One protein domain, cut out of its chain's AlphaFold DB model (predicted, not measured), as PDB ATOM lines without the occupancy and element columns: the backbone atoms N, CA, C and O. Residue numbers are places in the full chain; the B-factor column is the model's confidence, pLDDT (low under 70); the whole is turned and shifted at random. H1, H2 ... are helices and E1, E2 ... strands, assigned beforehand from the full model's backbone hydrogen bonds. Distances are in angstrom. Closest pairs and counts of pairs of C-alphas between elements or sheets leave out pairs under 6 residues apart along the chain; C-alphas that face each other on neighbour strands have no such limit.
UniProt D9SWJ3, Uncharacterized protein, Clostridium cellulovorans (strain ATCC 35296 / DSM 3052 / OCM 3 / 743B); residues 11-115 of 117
ATOM      1  N   ILE A  11     102.871 159.664 168.316       66.62
ATOM      2  CA  ILE A  11     102.385 160.998 168.654       66.62
ATOM      3  C   ILE A  11     102.765 161.310 170.097       66.62
ATOM      4  O   ILE A  11     102.902 160.410 170.919       66.62
ATOM      5  N   SER A  12     102.959 162.585 170.417       70.50
ATOM      6  CA  SER A  12     103.073 162.981 171.823       70.50
ATOM      7  C   SER A  12     101.683 162.903 172.453       70.50
ATOM      8  O   SER A  12     100.721 163.373 171.844       70.50
ATOM      9  N   TYR A  13     101.556 162.314 173.641       63.97
ATOM     10  CA  TYR A  13     100.272 162.136 174.324       63.97
ATOM     11  C   TYR A  13     100.462 162.201 175.843       63.97
ATOM     12  O   TYR A  13     101.337 161.530 176.381       63.97
ATOM     13  N   GLY A  14      99.667 163.026 176.534       70.81
ATOM     14  CA  GLY A  14      99.888 163.316 177.954       70.81
ATOM     15  C   GLY A  14     101.307 163.846 178.216       70.81
ATOM     16  O   GLY A  14     101.786 164.759 177.521       70.81
ATOM     17  N   ASP A  15     101.987 163.230 179.184       70.38
ATOM     18  CA  ASP A  15     103.375 163.536 179.554       70.38
ATOM     19  C   ASP A  15     104.404 162.938 178.582       70.38
ATOM     20  O   ASP A  15     105.542 163.403 178.518       70.38
ATOM     21  N   PHE A  16     104.010 161.961 177.758       69.06
ATOM     22  CA  PHE A  16     104.890 161.381 176.752       69.06
ATOM     23  C   PHE A  16     105.150 162.367 175.606       69.06
ATOM     24  O   PHE A  16     104.221 162.833 174.932       69.06
ATOM     25  N   LYS A  17     106.433 162.649 175.343       70.75
ATOM     26  CA  LYS A  17     106.892 163.471 174.217       70.75
ATOM     27  C   LYS A  17     107.753 162.639 173.269       70.75
ATOM     28  O   LYS A  17     108.807 162.142 173.650       70.75
ATOM     29  N   THR A  18     107.329 162.557 172.014       68.56
ATOM     30  CA  THR A  18     108.118 161.997 170.906       68.56
ATOM     31  C   THR A  18     108.468 163.092 169.917       68.56
ATOM     32  O   THR A  18     107.714 164.056 169.740       68.56
ATOM     33  N   ARG A  19     109.582 162.922 169.204       65.38
ATOM     34  CA  ARG A  19     109.854 163.738 168.019       65.38
ATOM     35  C   ARG A  19     108.750 163.488 166.987       65.38
ATOM     36  O   ARG A  19     108.310 162.352 166.795       65.38
ATOM     37  N   ALA A  20     108.264 164.559 166.360       58.12
ATOM     38  CA  ALA A  20     107.191 164.470 165.378       58.12
ATOM     39  C   ALA A  20     107.597 163.509 164.244       58.12
ATOM     40  O   ALA A  20     108.610 163.728 163.583       58.12
ATOM     41  N   SER A  21     106.786 162.478 163.981       68.00
ATOM     42  CA  SER A  21     106.975 161.482 162.902       68.00
ATOM     43  C   SER A  21     107.970 160.335 163.159       68.00
ATOM     44  O   SER A  21     108.495 159.761 162.194       68.00
ATOM     45  N   GLU A  22     108.235 159.980 164.415       75.00
ATOM     46  CA  GLU A  22     108.927 158.732 164.778       75.00
ATOM     47  C   GLU A  22     107.990 157.524 164.592       75.00
ATOM     48  O   GLU A  22     106.795 157.681 164.777       75.00
ATOM     49  N   PHE A  23     108.484 156.330 164.254       81.06
ATOM     50  CA  PHE A  23     107.743 155.079 164.489       81.06
ATOM     51  C   PHE A  23     108.517 154.298 165.539       81.06
ATOM     52  O   PHE A  23     109.715 154.074 165.363       81.06
ATOM     53  N   LEU A  24     107.851 153.956 166.636       83.88
ATOM     54  CA  LEU A  24     108.455 153.247 167.755       83.88
ATOM     55  C   LEU A  24     108.263 151.740 167.604       83.88
ATOM     56  O   LEU A  24     107.194 151.285 167.194       83.88
ATOM     57  N   VAL A  25     109.294 150.976 167.946       86.50
ATOM     58  CA  VAL A  25     109.320 149.504 167.968       86.50
ATOM     59  C   VAL A  25     110.047 149.031 169.234       86.50
ATOM     60  O   VAL A  25     110.745 149.847 169.835       86.50
ATOM     61  N   PRO A  26     109.915 147.770 169.683       87.38
ATOM     62  CA  PRO A  26     110.701 147.255 170.808       87.38
ATOM     63  C   PRO A  26     112.202 147.490 170.599       87.38
ATOM     64  O   PRO A  26     112.696 147.304 169.492       87.38
ATOM     65  N   ASN A  27     112.945 147.908 171.622       87.44
ATOM     66  CA  ASN A  27     114.383 148.110 171.471       87.44
ATOM     67  C   ASN A  27     115.106 146.748 171.320       87.44
ATOM     68  O   ASN A  27     114.868 145.837 172.115       87.44
ATOM     69  N   PRO A  28     115.990 146.572 170.315       84.50
ATOM     70  CA  PRO A  28     116.716 145.316 170.109       84.50
ATOM     71  C   PRO A  28     117.718 144.982 171.227       84.50
ATOM     72  O   PRO A  28     118.101 143.820 171.352       84.50
ATOM     73  N   TYR A  29     118.140 145.964 172.031       79.75
ATOM     74  CA  TYR A  29     119.151 145.796 173.086       79.75
ATOM     75  C   TYR A  29     118.625 145.981 174.505       79.75
ATOM     76  O   TYR A  29     119.254 145.509 175.448       79.75
ATOM     77  N   ASP A  30     117.511 146.690 174.658       67.75
ATOM     78  CA  ASP A  30     116.965 147.051 175.959       67.75
ATOM     79  C   ASP A  30     115.563 146.466 176.115       67.75
ATOM     80  O   ASP A  30     114.646 146.794 175.364       67.75
ATOM     81  N   ASN A  31     115.395 145.604 177.114       64.06
ATOM     82  CA  ASN A  31     114.097 145.020 177.438       64.06
ATOM     83  C   ASN A  31     113.161 146.017 178.144       64.06
ATOM     84  O   ASN A  31     112.029 145.644 178.431       64.06
ATOM     85  N   GLY A  32     113.592 147.253 178.428       60.44
ATOM     86  CA  GLY A  32     112.799 148.265 179.131       60.44
ATOM     87  C   GLY A  32     112.226 149.401 178.277       60.44
ATOM     88  O   GLY A  32     111.463 150.206 178.808       60.44
ATOM     89  N   GLY A  33     112.559 149.505 176.984       75.31
ATOM     90  CA  GLY A  33     112.142 150.647 176.165       75.31
ATOM     91  C   GLY A  33     111.823 150.341 174.703       75.31
ATOM     92  O   GLY A  33     112.227 149.338 174.124       75.31
ATOM     93  N   LEU A  34     111.101 151.262 174.082       83.50
ATOM     94  CA  LEU A  34     110.895 151.363 172.647       83.50
ATOM     95  C   LEU A  34     112.018 152.186 172.005       83.50
ATOM     96  O   LEU A  34     112.613 153.055 172.639       83.50
ATOM     97  N   ILE A  35     112.282 151.955 170.726       86.56
ATOM     98  CA  ILE A  35     113.245 152.706 169.924       86.56
ATOM     99  C   ILE A  35     112.574 153.307 168.693       86.56
ATOM    100  O   ILE A  35     111.751 152.674 168.031       86.56
ATOM    101  N   GLY A  36     112.942 154.542 168.371       86.69
ATOM    102  CA  GLY A  36     112.543 155.192 167.133       86.69
ATOM    103  C   GLY A  36     113.321 154.677 165.930       86.69
ATOM    104  O   GLY A  36     114.538 154.829 165.877       86.69
ATOM    105  N   ILE A  37     112.640 154.140 164.915       86.75
ATOM    106  CA  ILE A  37     113.309 153.554 163.734       86.75
ATOM    107  C   ILE A  37     114.061 154.575 162.863       86.75
ATOM    108  O   ILE A  37     114.770 154.178 161.942       86.75
ATOM    109  N   LYS A  38     113.847 155.879 163.090       83.88
ATOM    110  CA  LYS A  38     114.506 156.971 162.360       83.88
ATOM    111  C   LYS A  38     115.633 157.592 163.170       83.88
ATOM    112  O   LYS A  38     116.698 157.841 162.624       83.88
ATOM    113  N   SER A  39     115.381 157.904 164.441       84.19
ATOM    114  CA  SER A  39     116.353 158.612 165.277       84.19
ATOM    115  C   SER A  39     117.245 157.696 166.109       84.19
ATOM    116  O   SER A  39     118.258 158.163 166.621       84.19
ATOM    117  N   GLY A  40     116.849 156.437 166.313       84.94
ATOM    118  CA  GLY A  40     117.474 155.548 167.292       84.94
ATOM    119  C   GLY A  40     117.246 155.967 168.748       84.94
ATOM    120  O   GLY A  40     117.815 155.355 169.646       84.94
ATOM    121  N   ALA A  41     116.437 157.001 169.009       84.25
ATOM    122  CA  ALA A  41     116.159 157.451 170.366       84.25
ATOM    123  C   ALA A  41     115.347 156.397 171.126       84.25
ATOM    124  O   ALA A  41     114.394 155.830 170.585       84.25
ATOM    125  N   ALA A  42     115.739 156.156 172.377       82.12
ATOM    126  CA  ALA A  42     115.047 155.258 173.287       82.12
ATOM    127  C   ALA A  42     113.935 155.998 174.042       82.12
ATOM    128  O   ALA A  42     114.099 157.149 174.452       82.12
ATOM    129  N   TYR A  43     112.819 155.313 174.249       77.00
ATOM    130  CA  TYR A  43     111.628 155.828 174.906       77.00
ATOM    131  C   TYR A  43     111.057 154.744 175.824       77.00
ATOM    132  O   TYR A  43     110.853 153.622 175.387       77.00
ATOM    133  N   LEU A  44     110.772 155.062 177.086       67.38
ATOM    134  CA  LEU A  44     110.203 154.092 178.043       67.38
ATOM    135  C   LEU A  44     108.756 153.699 177.708       67.38
ATOM    136  O   LEU A  44     108.334 152.573 177.940       67.38
ATOM    137  N   TYR A  45     108.015 154.647 177.141       62.75
ATOM    138  CA  TYR A  45     106.611 154.525 176.770       62.75
ATOM    139  C   TYR A  45     106.433 155.124 175.378       62.75
ATOM    140  O   TYR A  45     107.295 155.875 174.921       62.75
ATOM    141  N   GLY A  46     105.330 154.840 174.693       60.06
ATOM    142  CA  GLY A  46     105.057 155.480 173.408       60.06
ATOM    143  C   GLY A  46     103.604 155.391 172.990       60.06
ATOM    144  O   GLY A  46     103.009 154.327 173.101       60.06
ATOM    145  N   ALA A  47     103.052 156.498 172.485       52.59
ATOM    146  CA  ALA A  47     101.716 156.547 171.898       52.59
ATOM    147  C   ALA A  47     101.787 156.281 170.384       52.59
ATOM    148  O   ALA A  47     102.340 157.093 169.646       52.59
ATOM    149  N   ILE A  48     101.246 155.161 169.905       60.16
ATOM    150  CA  ILE A  48     101.294 154.734 168.493       60.16
ATOM    151  C   ILE A  48      99.948 155.042 167.822       60.16
ATOM    152  O   ILE A  48      98.926 154.553 168.300       60.16
ATOM    153  N   SER A  49      99.915 155.814 166.717       53.41
ATOM    154  CA  SER A  49      98.772 155.790 165.777       53.41
ATOM    155  C   SER A  49      98.968 156.500 164.424       53.41
ATOM    156  O   SER A  49      99.108 157.719 164.352       53.41
ATOM    157  N   TYR A  50      98.854 155.726 163.338       49.41
ATOM    158  CA  TYR A  50      97.933 155.885 162.186       49.41
ATOM    159  C   TYR A  50      98.402 154.900 161.103       49.41
ATOM    160  O   TYR A  50      99.433 155.120 160.473       49.41
ATOM    161  N   ILE A  51      97.683 153.795 160.897       53.03
ATOM    162  CA  ILE A  51      98.103 152.742 159.960       53.03
ATOM    163  C   ILE A  51      97.497 153.038 158.586       53.03
ATOM    164  O   ILE A  51      96.290 152.932 158.398       53.03
ATOM    165  N   GLY A  52      98.323 153.466 157.630       49.41
ATOM    166  CA  GLY A  52      97.902 153.680 156.241       49.41
ATOM    167  C   GLY A  52      98.213 152.511 155.300       49.41
ATOM    168  O   GLY A  52      97.874 152.600 154.121       49.41
ATOM    169  N   VAL A  53      98.904 151.467 155.778       60.06
ATOM    170  CA  VAL A  53      99.362 150.295 155.005       60.06
ATOM    171  C   VAL A  53      99.811 149.178 155.951       60.06
ATOM    172  O   VAL A  53     100.179 149.463 157.090       60.06
ATOM    173  N   GLU A  54      99.887 147.947 155.443       62.31
ATOM    174  CA  GLU A  54     100.678 146.875 156.052       62.31
ATOM    175  C   GLU A  54     102.158 147.274 156.185       62.31
ATOM    176  O   GLU A  54     102.766 147.847 155.276       62.31
ATOM    177  N   ILE A  55     102.724 146.955 157.341       72.12
ATOM    178  CA  ILE A  55     104.133 147.062 157.701       72.12
ATOM    179  C   ILE A  55     104.655 145.637 157.801       72.12
ATOM    180  O   ILE A  55     104.047 144.807 158.482       72.12
ATOM    181  N   SER A  56     105.784 145.357 157.160       80.69
ATOM    182  CA  SER A  56     106.494 144.103 157.373       80.69
ATOM    183  C   SER A  56     107.656 144.290 158.347       80.69
ATOM    184  O   SER A  56     108.252 145.364 158.448       80.69
ATOM    185  N   THR A  57     108.020 143.211 159.033       85.12
ATOM    186  CA  THR A  57     109.219 143.143 159.876       85.12
ATOM    187  C   THR A  57     110.491 143.492 159.099       85.12
ATOM    188  O   THR A  57     111.370 144.168 159.630       85.12
ATOM    189  N   LEU A  58     110.568 143.101 157.821       85.44
ATOM    190  CA  LEU A  58     111.691 143.441 156.941       85.44
ATOM    191  C   LEU A  58     111.786 144.953 156.703       85.44
ATOM    192  O   LEU A  58     112.857 145.517 156.894       85.44
ATOM    193  N   ASP A  59     110.669 145.629 156.408       84.56
ATOM    194  CA  ASP A  59     110.664 147.087 156.202       84.56
ATOM    195  C   ASP A  59     111.174 147.854 157.437       84.56
ATOM    196  O   ASP A  59     111.787 148.918 157.312       84.56
ATOM    197  N   ILE A  60     110.894 147.344 158.640       87.06
ATOM    198  CA  ILE A  60     111.372 147.924 159.900       87.06
ATOM    199  C   ILE A  60     112.882 147.725 160.034       87.06
ATOM    200  O   ILE A  60     113.599 148.694 160.281       87.06
ATOM    201  N   ILE A  61     113.363 146.491 159.855       89.12
ATOM    202  CA  ILE A  61     114.786 146.141 159.976       89.12
ATOM    203  C   ILE A  61     115.627 146.911 158.955       89.12
ATOM    204  O   ILE A  61     116.656 147.487 159.321       89.12
ATOM    205  N   ASP A  62     115.169 146.990 157.706       88.69
ATOM    206  CA  ASP A  62     115.846 147.724 156.637       88.69
ATOM    207  C   ASP A  62     115.966 149.208 156.987       88.69
ATOM    208  O   ASP A  62     117.035 149.804 156.841       88.69
ATOM    209  N   LYS A  63     114.900 149.815 157.529       87.88
ATOM    210  CA  LYS A  63     114.944 151.213 157.978       87.88
ATOM    211  C   LYS A  63     115.843 151.425 159.182       87.88
ATOM    212  O   LYS A  63     116.549 152.427 159.216       87.88
ATOM    213  N   MET A  64     115.824 150.529 160.161       90.00
ATOM    214  CA  MET A  64     116.709 150.629 161.322       90.00
ATOM    215  C   MET A  64     118.175 150.568 160.885       90.00
ATOM    216  O   MET A  64     118.955 151.457 161.226       90.00
ATOM    217  N   THR A  65     118.509 149.604 160.027       90.31
ATOM    218  CA  THR A  65     119.855 149.436 159.464       90.31
ATOM    219  C   THR A  65     120.275 150.655 158.643       90.31
ATOM    220  O   THR A  65     121.370 151.182 158.834       90.31
ATOM    221  N   ALA A  66     119.391 151.164 157.776       89.12
ATOM    222  CA  ALA A  66     119.652 152.354 156.966       89.12
ATOM    223  C   ALA A  66     119.889 153.624 157.805       89.12
ATOM    224  O   ALA A  66     120.601 154.520 157.360       89.12
ATOM    225  N   ASN A  67     119.327 153.697 159.016       87.75
ATOM    226  CA  ASN A  67     119.552 154.793 159.964       87.75
ATOM    227  C   ASN A  67     120.702 154.517 160.954       87.75
ATOM    228  O   ASN A  67     120.867 155.256 161.921       87.75
ATOM    229  N   GLY A  68     121.507 153.473 160.731       88.06
ATOM    230  CA  GLY A  68     122.670 153.154 161.565       88.06
ATOM    231  C   GLY A  68     122.328 152.547 162.927       88.06
ATOM    232  O   GLY A  68     123.184 152.501 163.810       88.06
ATOM    233  N   ILE A  69     121.095 152.074 163.116       89.00
ATOM    234  CA  ILE A  69     120.688 151.367 164.330       89.00
ATOM    235  C   ILE A  69     121.148 149.917 164.193       89.00
ATOM    236  O   ILE A  69     120.682 149.185 163.320       89.00
ATOM    237  N   SER A  70     122.080 149.511 165.053       86.56
ATOM    238  CA  SER A  70     122.564 148.133 165.077       86.56
ATOM    239  C   SER A  70     121.474 147.196 165.617       86.56
ATOM    240  O   SER A  70     120.636 147.591 166.427       86.56
ATOM    241  N   ILE A  71     121.464 145.952 165.145       86.88
ATOM    242  CA  ILE A  71     120.593 144.885 165.644       86.88
ATOM    243  C   ILE A  71     121.510 143.691 165.894       86.88
ATOM    244  O   ILE A  71     122.130 143.192 164.960       86.88
ATOM    245  N   GLY A  72     121.647 143.270 167.155       83.31
ATOM    246  CA  GLY A  72     122.592 142.216 167.540       83.31
ATOM    247  C   GLY A  72     122.218 140.852 166.960       83.31
ATOM    248  O   GLY A  72     122.911 140.336 166.089       83.31
ATOM    249  N   ASN A  73     121.106 140.280 167.432       86.69
ATOM    250  CA  ASN A  73     120.534 139.058 166.872       86.69
ATOM    251  C   ASN A  73     119.297 139.405 166.037       86.69
ATOM    252  O   ASN A  73     118.223 139.686 166.571       86.69
ATOM    253  N   VAL A  74     119.472 139.415 164.716       86.88
ATOM    254  CA  VAL A  74     118.419 139.785 163.766       86.88
ATOM    255  C   VAL A  74     117.253 138.798 163.806       86.88
ATOM    256  O   VAL A  74     116.111 139.235 163.699       86.88
ATOM    257  N   ASP A  75     117.504 137.501 163.980       87.38
ATOM    258  CA  ASP A  75     116.439 136.494 163.951       87.38
ATOM    259  C   ASP A  75     115.590 136.531 165.230       87.38
ATOM    260  O   ASP A  75     114.365 136.603 165.136       87.38
ATOM    261  N   ASP A  76     116.211 136.658 166.407       85.75
ATOM    262  CA  ASP A  76     115.468 136.873 167.662       85.75
ATOM    263  C   ASP A  76     114.642 138.169 167.608       85.75
ATOM    264  O   ASP A  76     113.515 138.249 168.107       85.75
ATOM    265  N   TYR A  77     115.204 139.215 166.999       88.69
ATOM    266  CA  TYR A  77     114.525 140.497 166.882       88.69
ATOM    267  C   TYR A  77     113.368 140.458 165.877       88.69
ATOM    268  O   TYR A  77     112.337 141.088 166.119       88.69
ATOM    269  N   LYS A  78     113.477 139.674 164.795       89.12
ATOM    270  CA  LYS A  78     112.352 139.417 163.880       89.12
ATOM    271  C   LYS A  78     111.169 138.812 164.622       89.12
ATOM    272  O   LYS A  78     110.048 139.268 164.416       89.12
ATOM    273  N   ASP A  79     111.400 137.847 165.506       87.56
ATOM    274  CA  ASP A  79     110.326 137.222 166.284       87.56
ATOM    275  C   ASP A  79     109.648 138.216 167.234       87.56
ATOM    276  O   ASP A  79     108.418 138.230 167.350       87.56
ATOM    277  N   LYS A  80     110.429 139.093 167.879       86.00
ATOM    278  CA  LYS A  80     109.892 140.193 168.700       86.00
ATOM    279  C   LYS A  80     109.057 141.168 167.863       86.00
ATOM    280  O   LYS A  80     107.966 141.554 168.282       86.00
ATOM    281  N   LEU A  81     109.542 141.542 166.680       87.00
ATOM    282  CA  LEU A  81     108.845 142.454 165.771       87.00
ATOM    283  C   LEU A  81     107.566 141.848 165.190       87.00
ATOM    284  O   LEU A  81     106.560 142.547 165.137       87.00
ATOM    285  N   ASN A  82     107.572 140.568 164.814       87.12
ATOM    286  CA  ASN A  82     106.380 139.880 164.315       87.12
ATOM    287  C   ASN A  82     105.255 139.929 165.356       87.12
ATOM    288  O   ASN A  82     104.162 140.401 165.055       87.12
ATOM    289  N   LYS A  83     105.554 139.562 166.610       85.44
ATOM    290  CA  LYS A  83     104.588 139.649 167.719       85.44
ATOM    291  C   LYS A  83     104.080 141.075 167.922       85.44
ATOM    292  O   LYS A  83     102.887 141.290 168.093       85.44
ATOM    293  N   TYR A  84     104.980 142.055 167.888       85.25
ATOM    294  CA  TYR A  84     104.617 143.460 168.035       85.25
ATOM    295  C   TYR A  84     103.675 143.947 166.926       85.25
ATOM    296  O   TYR A  84     102.683 144.617 167.210       85.25
ATOM    297  N   ILE A  85     103.961 143.598 165.671       82.81
ATOM    298  CA  ILE A  85     103.123 143.941 164.517       82.81
ATOM    299  C   ILE A  85     101.748 143.270 164.629       82.81
ATOM    300  O   ILE A  85     100.734 143.943 164.429       82.81
ATOM    301  N   ASP A  86     101.699 141.990 165.006       82.94
ATOM    302  CA  ASP A  86     100.446 141.258 165.221       82.94
ATOM    303  C   ASP A  86      99.583 141.917 166.306       82.94
ATOM    304  O   ASP A  86      98.370 142.053 166.137       82.94
ATOM    305  N   GLU A  87     100.192 142.383 167.403       81.38
ATOM    306  CA  GLU A  87      99.488 143.152 168.435       81.38
ATOM    307  C   GLU A  87      99.007 144.513 167.913       81.38
ATOM    308  O   GLU A  87      97.857 144.882 168.153       81.38
ATOM    309  N   ILE A  88      99.835 145.252 167.162       78.38
ATOM    310  CA  ILE A  88      99.451 146.540 166.556       78.38
ATOM    311  C   ILE A  88      98.210 146.381 165.674       78.38
ATOM    312  O   ILE A  88      97.306 147.221 165.735       78.38
ATOM    313  N   TYR A  89      98.139 145.323 164.862       78.00
ATOM    314  CA  TYR A  89      97.030 145.116 163.926       78.00
ATOM    315  C   TYR A  89      95.682 144.835 164.592       78.00
ATOM    316  O   TYR A  89      94.645 144.968 163.940       78.00
ATOM    317  N   LYS A  90      95.651 144.521 165.892       78.81
ATOM    318  CA  LYS A  90      94.396 144.397 166.651       78.81
ATOM    319  C   LYS A  90      93.716 145.746 166.892       78.81
ATOM    320  O   LYS A  90      92.530 145.791 167.225       78.81
ATOM    321  N   TYR A  91      94.442 146.850 166.730       75.69
ATOM    322  CA  TYR A  91      93.949 148.192 167.003       75.69
ATOM    323  C   TYR A  91      93.444 148.897 165.745       75.69
ATOM    324  O   TYR A  91      93.964 148.744 164.641       75.69
ATOM    325  N   LYS A  92      92.413 149.731 165.911       68.69
ATOM    326  CA  LYS A  92      91.847 150.510 164.807       68.69
ATOM    327  C   LYS A  92      92.751 151.690 164.466       68.69
ATOM    328  O   LYS A  92      93.316 152.339 165.346       68.69
ATOM    329  N   ILE A  93      92.774 152.047 163.183       64.25
ATOM    330  CA  ILE A  93      93.298 153.327 162.696       64.25
ATOM    331  C   ILE A  93      92.606 154.437 163.496       64.25
ATOM    332  O   ILE A  93      91.377 154.486 163.481       64.25
ATOM    333  N   SER A  94      93.381 155.283 164.192       64.50
ATOM    334  CA  SER A  94      92.978 156.295 165.200       64.50
ATOM    335  C   SER A  94      93.016 155.872 166.672       64.50
ATOM    336  O   SER A  94      92.771 156.710 167.529       64.50
ATOM    337  N   ASN A  95      93.321 154.631 167.045       72.12
ATOM    338  CA  ASN A  95      93.546 154.331 168.464       72.12
ATOM    339  C   ASN A  95      94.892 154.885 168.908       72.12
ATOM    340  O   ASN A  95      95.893 154.637 168.247       72.12
ATOM    341  N   VAL A  96      94.906 155.617 170.018       72.06
ATOM    342  CA  VAL A  96      96.136 155.971 170.720       72.06
ATOM    343  C   VAL A  96      96.477 154.786 171.607       72.06
ATOM    344  O   VAL A  96      95.682 154.414 172.476       72.06
ATOM    345  N   ILE A  97      97.620 154.172 171.337       74.00
ATOM    346  CA  ILE A  97      98.064 152.948 172.001       74.00
ATOM    347  C   ILE A  97      99.330 153.268 172.773       74.00
ATOM    348  O   ILE A  97     100.286 153.729 172.163       74.00
ATOM    349  N   GLU A  98      99.339 153.010 174.069       77.25
ATOM    350  CA  GLU A  98     100.550 152.995 174.878       77.25
ATOM    351  C   GLU A  98     101.251 151.640 174.736       77.25
ATOM    352  O   GLU A  98     100.610 150.595 174.852       77.25
ATOM    353  N   GLY A  99     102.557 151.657 174.472       76.75
ATOM    354  CA  GLY A  99     103.409 150.470 174.523       76.75
ATOM    355  C   GLY A  99     104.306 150.459 175.758       76.75
ATOM    356  O   GLY A  99     105.010 151.439 176.002       76.75
ATOM    357  N   VAL A 100     104.305 149.341 176.484       76.75
ATOM    358  CA  VAL A 100     105.256 149.000 177.559       76.75
ATOM    359  C   VAL A 100     105.922 147.668 177.241       76.75
ATOM    360  O   VAL A 100     105.360 146.875 176.491       76.75
ATOM    361  N   LEU A 101     107.101 147.395 177.792       76.75
ATOM    362  CA  LEU A 101     107.723 146.075 177.671       76.75
ATOM    363  C   LEU A 101     107.467 145.229 178.929       76.75
ATOM    364  O   LEU A 101     107.445 145.756 180.041       76.75
ATOM    365  N   ASP A 102     107.253 143.924 178.750       79.75
ATOM    366  CA  ASP A 102     107.212 142.948 179.843       79.75
ATOM    367  C   ASP A 102     108.628 142.575 180.330       79.75
ATOM    368  O   ASP A 102     109.635 142.967 179.743       79.75
ATOM    369  N   GLU A 103     108.729 141.757 181.383       77.38
ATOM    370  CA  GLU A 103     110.019 141.290 181.930       77.38
ATOM    371  C   GLU A 103     110.881 140.509 180.918       77.38
ATOM    372  O   GLU A 103     112.080 140.312 181.122       77.38
ATOM    373  N   LYS A 104     110.282 140.051 179.815       75.38
ATOM    374  CA  LYS A 104     110.932 139.316 178.726       75.38
ATOM    375  C   LYS A 104     111.237 140.221 177.521       75.38
ATOM    376  O   LYS A 104     111.735 139.728 176.505       75.38
ATOM    377  N   GLY A 105     110.959 141.522 177.614       73.56
ATOM    378  CA  GLY A 105     111.152 142.499 176.545       73.56
ATOM    379  C   GLY A 105     110.134 142.397 175.405       73.56
ATOM    380  O   GLY A 105     110.414 142.876 174.305       73.56
ATOM    381  N   ASN A 106     108.985 141.745 175.614       78.75
ATOM    382  CA  ASN A 106     107.877 141.761 174.657       78.75
ATOM    383  C   ASN A 106     107.050 143.028 174.850       78.75
ATOM    384  O   ASN A 106     106.746 143.406 175.979       78.75
ATOM    385  N   ALA A 107     106.625 143.650 173.753       79.06
ATOM    386  CA  ALA A 107     105.739 144.802 173.830       79.06
ATOM    387  C   ALA A 107     104.307 144.395 174.189       79.06
ATOM    388  O   ALA A 107     103.645 143.670 173.448       79.06
ATOM    389  N   ILE A 108     103.830 144.921 175.312       82.88
ATOM    390  CA  ILE A 108     102.430 144.950 175.708       82.88
ATOM    391  C   ILE A 108     101.858 146.282 175.233       82.88
ATOM    392  O   ILE A 108     102.344 147.357 175.586       82.88
ATOM    393  N   LEU A 109     100.807 146.197 174.429       81.69
ATOM    394  CA  LEU A 109     100.113 147.348 173.881       81.69
ATOM    395  C   LEU A 109      98.775 147.523 174.586       81.69
ATOM    396  O   LEU A 109      98.027 146.557 174.705       81.69
ATOM    397  N   ASN A 110      98.456 148.749 174.998       82.81
ATOM    398  CA  ASN A 110      97.188 149.102 175.628       82.81
ATOM    399  C   ASN A 110      96.572 150.315 174.934       82.81
ATOM    400  O   ASN A 110      97.219 151.342 174.751       82.81
ATOM    401  N   LYS A 111      95.288 150.242 174.580       80.56
ATOM    402  CA  LYS A 111      94.569 151.424 174.096       80.56
ATOM    403  C   LYS A 111      94.321 152.390 175.255       80.56
ATOM    404  O   LYS A 111      93.636 152.030 176.206       80.56
ATOM    405  N   VAL A 112      94.774 153.632 175.109       79.75
ATOM    406  CA  VAL A 112      94.594 154.692 176.118       79.75
ATOM    407  C   VAL A 112      93.610 155.773 175.682       79.75
ATOM    408  O   VAL A 112      92.957 156.386 176.519       79.75
ATOM    409  N   ALA A 113      93.437 155.980 174.374       72.44
ATOM    410  CA  ALA A 113      92.446 156.918 173.852       72.44
ATOM    411  C   ALA A 113      92.032 156.597 172.410       72.44
ATOM    412  O   ALA A 113      92.610 155.747 171.724       72.44
ATOM    413  N   ASN A 114      91.011 157.302 171.929       71.00
ATOM    414  CA  ASN A 114      90.855 157.546 170.498       71.00
ATOM    415  C   ASN A 114      91.659 158.808 170.140       71.00
ATOM    416  O   ASN A 114      91.897 159.650 171.005       71.00
ATOM    417  N   LYS A 115      92.112 158.922 168.891       63.62
ATOM    418  CA  LYS A 115      92.890 160.060 168.400       63.62
ATOM    419  C   LYS A 115      92.112 161.352 168.704       63.62
ATOM    420  O   LYS A 115      90.911 161.370 168.439       63.62
TER     421      LYS A 115
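AT A GLANCE: This is residues 11 to 115 of the 117 residues of an uncharacterized protein of Clostridium cellulovorans (strain ATCC 35296 / DSM 3052 / OCM 3 / 743B) (UniProt D9SWJ3). A small sheet, in which the long hairpin E4 and E5 has the short strand E3 beside E4, is covered on one face by the long helix H2. The short hairpin E1 and E2 lies near the middle of the domain, and a second helix, H1, packs at a steep angle on part of H2. The printed part has 105 residues, with two named helices and five named strands in the order E1, E2, E3, H1, H2, E4, E5; the larger sheet runs E3, E4, E5, and both sheets are antiparallel. The class is mixed, helices and strands, with under half of the residues in named elements. The whole is compact, with a radius of gyration of the C-alphas of 12.6 A and spans of 35 by 28 by 25 A.

HOW THE PARTS SIT: E4, residues 95 to 101, is the inner strand of the larger sheet and forms a hairpin with E5, residues 107 to 114; N 98 and O 110 are 2.8 A apart, within hydrogen-bond range. On its other side is E3, residues 46 to 48, antiparallel to E4, with N 48 and O 97 at 2.8 A. H2, residues 74 to 89, is on this sheet in two layers, a helix over one face of a sheet. It lies over E4 and E5 at a height over the sheet of 9.6 A, and runs along the strands, only just, at 29 degrees to E4 on the local plane. The closest C-alphas of H2 and E5 are those of Tyr 84 and Ala 107, 6.1 A apart. H1, residues 57 to 66, touches H2, which meets it with residues 78 to 85 alone; their closest C-alphas, those of Thr 57 and Leu 81, are 5.9 A apart. These helices run opposite ways at a steep tilt of 59 degrees. E1, residues 24 to 26, and E2, residues 34 to 36, form a hairpin, with N 35 and O 25 at 2.8 A. The closest C-alphas of E1 and H2, those of Pro 26 and Leu 81, are 7.2 A apart. H1 is apart from E4 and E5. In H1 and H2 every O i to N i+4 pair is within hydrogen-bond range.

IN THESE COORDINATES: E1 begins at C-alpha 24, (108.455, 153.247, 167.755). H1 measures 14.2 A from first to last C-alpha, and H2 22.0 A, from C-alpha 74 at (118.419, 139.785, 163.766). E4 measures 18.8 A and E5 19.9 A, ending at C-alpha 114, (90.855, 157.546, 170.498).

THE WHOLE: The two C-alphas farthest apart, those of Gly 72 and Asn 114, are 35.4 A apart. The printed part has no cut, and no link is long. Mean pLDDT of the printed part is 77.1; it is under 70 at 25 residues, among them 44 to 54.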